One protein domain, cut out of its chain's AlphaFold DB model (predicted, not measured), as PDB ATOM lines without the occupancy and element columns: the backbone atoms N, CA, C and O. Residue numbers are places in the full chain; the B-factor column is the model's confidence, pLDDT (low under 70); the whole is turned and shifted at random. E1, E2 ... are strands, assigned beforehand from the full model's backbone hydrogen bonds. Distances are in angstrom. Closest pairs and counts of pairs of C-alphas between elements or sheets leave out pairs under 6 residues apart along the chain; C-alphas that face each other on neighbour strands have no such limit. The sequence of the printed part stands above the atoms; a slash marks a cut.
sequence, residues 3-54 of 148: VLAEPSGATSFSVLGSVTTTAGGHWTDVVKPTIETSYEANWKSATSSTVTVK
ATOM      1  N   VAL A   3     -40.585 -25.696  -4.871       96.62
ATOM      2  CA  VAL A   3     -41.694 -25.949  -5.782       96.62
ATOM      3  C   VAL A   3     -41.117 -26.708  -6.966       96.62
ATOM      4  O   VAL A   3     -40.130 -26.285  -7.570       96.62
ATOM      5  N   LEU A   4     -41.719 -27.843  -7.289       97.50
ATOM      6  CA  LEU A   4     -41.360 -28.680  -8.418       97.50
ATOM      7  C   LEU A   4     -42.436 -28.576  -9.494       97.50
ATOM      8  O   LEU A   4     -43.609 -28.355  -9.197       97.50
ATOM      9  N   ALA A   5     -42.032 -28.757 -10.746       98.06
ATOM     10  CA  ALA A   5     -42.915 -28.742 -11.898       98.06
ATOM     11  C   ALA A   5     -42.651 -29.940 -12.814       98.06
ATOM     12  O   ALA A   5     -41.506 -30.310 -13.069       98.06
ATOM     13  N   GLU A   6     -43.723 -30.487 -13.372       98.38
ATOM     14  CA  GLU A   6     -43.700 -31.492 -14.429       98.38
ATOM     15  C   GLU A   6     -44.613 -31.017 -15.573       98.38
ATOM     16  O   GLU A   6     -45.835 -31.206 -15.535       98.38
ATOM     17  N   PRO A   7     -44.062 -30.310 -16.577       97.81
ATOM     18  CA  PRO A   7     -44.811 -29.935 -17.771       97.81
ATOM     19  C   PRO A   7     -45.198 -31.171 -18.588       97.81
ATOM     20  O   PRO A   7     -44.427 -32.119 -18.691       97.81
ATOM     21  N   SER A   8     -46.352 -31.145 -19.252       97.12
ATOM     22  CA  SER A   8     -46.808 -32.240 -20.114       97.12
ATOM     23  C   SER A   8     -45.744 -32.628 -21.147       97.12
ATOM     24  O   SER A   8     -45.400 -31.836 -22.025       97.12
ATOM     25  N   GLY A   9     -45.313 -33.888 -21.102       95.25
ATOM     26  CA  GLY A   9     -44.254 -34.433 -21.957       95.25
ATOM     27  C   GLY A   9     -42.886 -34.521 -21.273       95.25
ATOM     28  O   GLY A   9     -41.989 -35.145 -21.832       95.25
ATOM     29  N   ALA A  10     -42.729 -33.947 -20.076       96.69
ATOM     30  CA  ALA A  10     -41.630 -34.282 -19.180       96.69
ATOM     31  C   ALA A  10     -41.805 -35.707 -18.626       96.69
ATOM     32  O   ALA A  10     -42.901 -36.267 -18.648       96.69
ATOM     33  N   THR A  11     -40.702 -36.299 -18.169       95.94
ATOM     34  CA  THR A  11     -40.662 -37.665 -17.620       95.94
ATOM     35  C   THR A  11     -40.593 -37.703 -16.095       95.94
ATOM     36  O   THR A  11     -40.648 -38.784 -15.514       95.94
ATOM     37  N   SER A  12     -40.375 -36.552 -15.456       96.19
ATOM     38  CA  SER A  12     -40.270 -36.410 -14.006       96.19
ATOM     39  C   SER A  12     -40.402 -34.945 -13.591       96.19
ATOM     40  O   SER A  12     -40.168 -34.034 -14.393       96.19
ATOM     41  N   PHE A  13     -40.729 -34.731 -12.318       97.88
ATOM     42  CA  PHE A  13     -40.681 -33.424 -11.672       97.88
ATOM     43  C   PHE A  13     -39.252 -32.882 -11.595       97.88
ATOM     44  O   PHE A  13     -38.317 -33.591 -11.223       97.88
ATOM     45  N   SER A  14     -39.097 -31.589 -11.870       97.25
ATOM     46  CA  SER A  14     -37.854 -30.847 -11.657       97.25
ATOM     47  C   SER A  14     -38.104 -29.595 -10.823       97.25
ATOM     48  O   SER A  14     -39.225 -29.089 -10.760       97.25
ATOM     49  N   VAL A  15     -37.070 -29.102 -10.139       96.25
ATOM     50  CA  VAL A  15     -37.184 -27.902  -9.297       96.25
ATOM     51  C   VAL A  15     -37.495 -26.691 -10.176       96.25
ATOM     52  O   VAL A  15     -36.699 -26.320 -11.037       96.25
ATOM     53  N   LEU A  16     -38.653 -26.072  -9.939       95.94
ATOM     54  CA  LEU A  16     -39.049 -24.799 -10.540       95.94
ATOM     55  C   LEU A  16     -38.374 -23.628  -9.819       95.94
ATOM     56  O   LEU A  16     -37.937 -22.674 -10.460       95.94
ATOM     57  N   GLY A  17     -38.296 -23.706  -8.489       94.19
ATOM     58  CA  GLY A  17     -37.683 -22.692  -7.640       94.19
ATOM     59  C   GLY A  17     -37.961 -22.927  -6.159       94.19
ATOM     60  O   GLY A  17     -38.678 -23.856  -5.789       94.19
ATOM     61  N   SER A  18     -37.404 -22.068  -5.308       94.19
ATOM     62  CA  SER A  18     -37.596 -22.130  -3.858       94.19
ATOM     63  C   SER A  18     -38.433 -20.952  -3.364       94.19
ATOM     64  O   SER A  18     -38.240 -19.815  -3.790       94.19
ATOM     65  N   VAL A  19     -39.328 -21.221  -2.415       93.19
ATOM     66  CA  VAL A  19     -40.170 -20.227  -1.741       93.19
ATOM     67  C   VAL A  19     -39.893 -20.187  -0.240       93.19
ATOM     68  O   VAL A  19     -39.534 -21.196   0.390       93.19
ATOM     69  N   THR A  20     -40.092 -19.003   0.336       91.81
ATOM     70  CA  THR A  20     -40.036 -18.771   1.782       91.81
ATOM     71  C   THR A  20     -41.403 -19.040   2.394       91.81
ATOM     72  O   THR A  20     -42.423 -18.556   1.903       91.81
ATOM     73  N   THR A  21     -41.428 -19.806   3.478       89.75
ATOM     74  CA  THR A  21     -42.645 -20.050   4.251       89.75
ATOM     75  C   THR A  21     -42.888 -18.916   5.245       89.75
ATOM     76  O   THR A  21     -41.963 -18.282   5.752       89.75
ATOM     77  N   THR A  22     -44.157 -18.657   5.526       89.50
ATOM     78  CA  THR A  22     -44.626 -17.717   6.551       89.50
ATOM     79  C   THR A  22     -45.023 -18.475   7.824       89.50
ATOM     80  O   THR A  22     -44.866 -19.699   7.910       89.50
ATOM     81  N   ALA A  23     -45.518 -17.757   8.839       88.38
ATOM     82  CA  ALA A  23     -46.019 -18.364  10.073       88.38
ATOM     83  C   ALA A  23     -47.036 -19.480   9.766       88.38
ATOM     84  O   ALA A  23     -47.868 -19.339   8.876       88.38
ATOM     85  N   GLY A  24     -46.942 -20.611  10.470       82.44
ATOM     86  CA  GLY A  24     -47.794 -21.778  10.206       82.44
ATOM     87  C   GLY A  24     -47.412 -22.598   8.964       82.44
ATOM     88  O   GLY A  24     -48.115 -23.545   8.630       82.44
ATOM     89  N   GLY A  25     -46.303 -22.278   8.282       83.38
ATOM     90  CA  GLY A  25     -45.828 -23.040   7.121       83.38
ATOM     91  C   GLY A  25     -46.545 -22.701   5.811       83.38
ATOM     92  O   GLY A  25     -46.357 -23.403   4.819       83.38
ATOM     93  N   HIS A  26     -47.344 -21.632   5.782       87.44
ATOM     94  CA  HIS A  26     -48.018 -21.182   4.567       87.44
ATOM     95  C   HIS A  26     -47.028 -20.561   3.582       87.44
ATOM     96  O   HIS A  26     -46.096 -19.857   3.968       87.44
ATOM     97  N   TRP A  27     -47.261 -20.776   2.297       90.62
ATOM     98  CA  TRP A  27     -46.456 -20.233   1.209       90.62
ATOM     99  C   TRP A  27     -47.359 -19.990   0.002       90.62
ATOM    100  O   TRP A  27     -48.500 -20.455  -0.056       90.62
ATOM    101  N   THR A  28     -46.871 -19.221  -0.961       90.00
ATOM    102  CA  THR A  28     -47.571 -18.973  -2.221       90.00
ATOM    103  C   THR A  28     -46.539 -18.809  -3.319       90.00
ATOM    104  O   THR A  28     -45.501 -18.189  -3.096       90.00
ATOM    105  N   ASP A  29     -46.840 -19.352  -4.492       91.25
ATOM    106  CA  ASP A  29     -46.069 -19.135  -5.708       91.25
ATOM    107  C   ASP A  29     -47.013 -18.775  -6.863       91.25
ATOM    108  O   ASP A  29     -48.144 -19.267  -6.932       91.25
ATOM    109  N   VAL A  30     -46.572 -17.889  -7.754       92.94
ATOM    110  CA  VAL A  30     -47.370 -17.395  -8.883       92.94
ATOM    111  C   VAL A  30     -46.749 -17.879 -10.185       92.94
ATOM    112  O   VAL A  30     -45.765 -17.330 -10.673       92.94
ATOM    113  N   VAL A  31     -47.385 -18.877 -10.795       93.88
ATOM    114  CA  VAL A  31     -46.902 -19.528 -12.019       93.88
ATOM    115  C   VAL A  31     -47.709 -19.127 -13.256       93.88
ATOM    116  O   VAL A  31     -48.886 -18.773 -13.180       93.88
ATOM    117  N   LYS A  32     -47.076 -19.200 -14.434       94.94
ATOM    118  CA  LYS A  32     -47.710 -18.969 -15.748       94.94
ATOM    119  C   LYS A  32     -47.369 -20.109 -16.718       94.94
ATOM    120  O   LYS A  32     -46.551 -19.912 -17.617       94.94
ATOM    121  N   PRO A  33     -47.949 -21.307 -16.534       96.31
ATOM    122  CA  PRO A  33     -47.665 -22.444 -17.401       96.31
ATOM    123  C   PRO A  33     -48.106 -22.174 -18.845       96.31
ATOM    124  O   PRO A  33     -49.204 -21.678 -19.101       96.31
ATOM    125  N   THR A  34     -47.247 -22.523 -19.803       96.44
ATOM    126  CA  THR A  34     -47.530 -22.409 -21.245       96.44
ATOM    127  C   THR A  34     -48.141 -23.683 -21.831       96.44
ATOM    128  O   THR A  34     -48.641 -23.657 -22.957       96.44
ATOM    129  N   ILE A  35     -48.132 -24.779 -21.074       97.81
ATOM    130  CA  ILE A  35     -48.709 -26.100 -21.352       97.81
ATOM    131  C   ILE A  35     -49.234 -26.667 -20.026       97.81
ATOM    132  O   ILE A  35     -48.878 -26.145 -18.977       97.81
ATOM    133  N   GLU A  36     -50.104 -27.676 -20.040       98.31
ATOM    134  CA  GLU A  36     -50.519 -28.357 -18.806       98.31
ATOM    135  C   GLU A  36     -49.299 -28.773 -17.975       98.31
ATOM    136  O   GLU A  36     -48.395 -29.419 -18.505       98.31
ATOM    137  N   THR A  37     -49.277 -28.381 -16.701       98.50
ATOM    138  CA  THR A  37     -48.146 -28.615 -15.797       98.50
ATOM    139  C   THR A  37     -48.667 -29.065 -14.443       98.50
ATOM    140  O   THR A  37     -49.569 -28.438 -13.877       98.50
ATOM    141  N   SER A  38     -48.092 -30.147 -13.931       98.31
ATOM    142  CA  SER A  38     -48.284 -30.597 -12.556       98.31
ATOM    143  C   SER A  38     -47.259 -29.937 -11.644       98.31
ATOM    144  O   SER A  38     -46.105 -29.768 -12.030       98.31
ATOM    145  N   TYR A  39     -47.686 -29.559 -10.446       97.94
ATOM    146  CA  TYR A  39     -46.852 -28.926  -9.434       97.94
ATOM    147  C   TYR A  39     -46.952 -29.672  -8.115       97.94
ATOM    148  O   TYR A  39     -48.032 -30.103  -7.709       97.94
ATOM    149  N   GLU A  40     -45.823 -29.759  -7.432       96.56
ATOM    150  CA  GLU A  40     -45.707 -30.285  -6.080       96.56
ATOM    151  C   GLU A  40     -44.767 -29.394  -5.294       96.56
ATOM    152  O   GLU A  40     -43.969 -28.652  -5.867       96.56
ATOM    153  N   ALA A  41     -44.848 -29.466  -3.975       95.06
ATOM    154  CA  ALA A  41     -43.894 -28.797  -3.127       95.06
ATOM    155  C   ALA A  41     -43.208 -29.786  -2.197       95.06
ATOM    156  O   ALA A  41     -43.844 -30.673  -1.625       95.06
ATOM    157  N   ASN A  42     -41.903 -29.609  -2.048       94.44
ATOM    158  CA  ASN A  42     -41.052 -30.440  -1.227       94.44
ATOM    159  C   ASN A  42     -40.441 -29.617  -0.088       94.44
ATOM    160  O   ASN A  42     -39.942 -28.500  -0.265       94.44
ATOM    161  N   TRP A  43     -40.474 -30.189   1.110       91.56
ATOM    162  CA  TRP A  43     -39.736 -29.682   2.253       91.56
ATOM    163  C   TRP A  43     -39.133 -30.852   3.030       91.56
ATOM    164  O   TRP A  43     -39.842 -31.615   3.686       91.56
ATOM    165  N   LYS A  44     -37.796 -30.957   3.007       88.81
ATOM    166  CA  LYS A  44     -37.044 -32.065   3.619       88.81
ATOM    167  C   LYS A  44     -37.525 -33.397   3.024       88.81
ATOM    168  O   LYS A  44     -37.344 -33.626   1.837       88.81
ATOM    169  N   SER A  45     -38.124 -34.270   3.829       89.62
ATOM    170  CA  SER A  45     -38.637 -35.575   3.401       89.62
ATOM    171  C   SER A  45     -40.133 -35.572   3.067       89.62
ATOM    172  O   SER A  45     -40.669 -36.621   2.724       89.62
ATOM    173  N   ALA A  46     -40.819 -34.430   3.186       90.62
ATOM    174  CA  ALA A  46     -42.250 -34.322   2.925       90.62
ATOM    175  C   ALA A  46     -42.521 -33.726   1.538       90.62
ATOM    176  O   ALA A  46     -41.937 -32.703   1.172       90.62
ATOM    177  N   THR A  47     -43.465 -34.333   0.818       94.06
ATOM    178  CA  THR A  47     -43.969 -33.860  -0.478       94.06
ATOM    179  C   THR A  47     -45.473 -33.617  -0.375       94.06
ATOM    180  O   THR A  47     -46.188 -34.379   0.279       94.06
ATOM    181  N   SER A  48     -45.955 -32.533  -0.979       93.50
ATOM    182  CA  SER A  48     -47.383 -32.218  -1.028       93.50
ATOM    183  C   SER A  48     -48.147 -33.142  -1.981       93.50
ATOM    184  O   SER A  48     -47.565 -33.844  -2.800       93.50
ATOM    185  N   SER A  49     -49.479 -33.072  -1.955       94.94
ATOM    186  CA  SER A  49     -50.288 -33.578  -3.066       94.94
ATOM    187  C   SER A  49     -49.971 -32.831  -4.365       94.94
ATOM    188  O   SER A  49     -49.735 -31.618  -4.334       94.94
ATOM    189  N   THR A  50     -50.061 -33.528  -5.494       97.06
ATOM    190  CA  THR A  50     -49.921 -32.951  -6.832       97.06
ATOM    191  C   THR A  50     -51.088 -32.033  -7.182       97.06
ATOM    192  O   THR A  50     -52.257 -32.393  -7.023       97.06
ATOM    193  N   VAL A  51     -50.780 -30.859  -7.731       96.69
ATOM    194  CA  VAL A  51     -51.759 -29.929  -8.301       96.69
ATOM    195  C   VAL A  51     -51.491 -29.765  -9.792       96.69
ATOM    196  O   VAL A  51     -50.462 -29.227 -10.190       96.69
ATOM    197  N   THR A  52     -52.435 -30.184 -10.635       97.69
ATOM    198  CA  THR A  52     -52.320 -30.035 -12.095       97.69
ATOM    199  C   THR A  52     -53.062 -28.803 -12.592       97.69
ATOM    200  O   THR A  52     -54.279 -28.674 -12.431       97.69
ATOM    201  N   VAL A  53     -52.343 -27.918 -13.280       97.69
ATOM    202  CA  VAL A  53     -52.910 -26.738 -13.934       97.69
ATOM    203  C   VAL A  53     -53.106 -27.027 -15.417       97.69
ATOM    204  O   VAL A  53     -52.146 -27.210 -16.161       97.69
ATOM    205  N   LYS A  54     -54.365 -27.030 -15.866       97.56
ATOM    206  CA  LYS A  54     -54.721 -27.235 -17.277       97.56
ATOM    207  C   LYS A  54     -54.676 -25.925 -18.056       97.56
ATOM    208  O   LYS A  54     -55.213 -24.913 -17.609       97.56
TER     209      LYS A  54
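AT A GLANCE: This is residues 3 to 54 of the 148 residues of an uncharacterized protein of Actinobacteria bacterium (UniProt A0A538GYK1). There is little regular structure: two hairpins, E1 with E2 and E3 with E4, join through E1 and E3 into one small twisted sheet, while a long loop swings out from E2 and back to E3, its residues 21 to 26 sticking out. The 52 printed residues hold four named strands with 20 residues and no named helix; the sheet's order is E2 E1 E3 E4, antiparallel, class all strand. It is compact, radius of gyration of the C-alphas 11.3 A, with spans of 35 by 22 by 17 A.

IN THESE COORDINATES: Find C-alpha 3 at (-41.694, -25.949, -5.782); there E1 begins, running 13.0 A to residue 7. E2 is residues 14 to 18, E3 residues 37 to 43, 19.9 A long. E4, residues 51 to 53, ends at (-52.910, -26.738, -13.934).

HOW THE PARTS SIT: Look between inner strands E1 and E3, antiparallel at 156 degrees: N 4 and O 40 are 2.8 A apart, within hydrogen-bond range. Beside E1, edge strand E2 has O 14 2.8 A from N 5. Beside E3, edge strand E4 has O 51 2.8 A from N 39. E2 and E4 are apart.

THE WHOLE: C-alphas 9 and 23 are farthest apart, 35.9 A. The E2 to E3 link, 18 residues, is long. The printed part has no cut; no printed residue is under 70 in pLDDT.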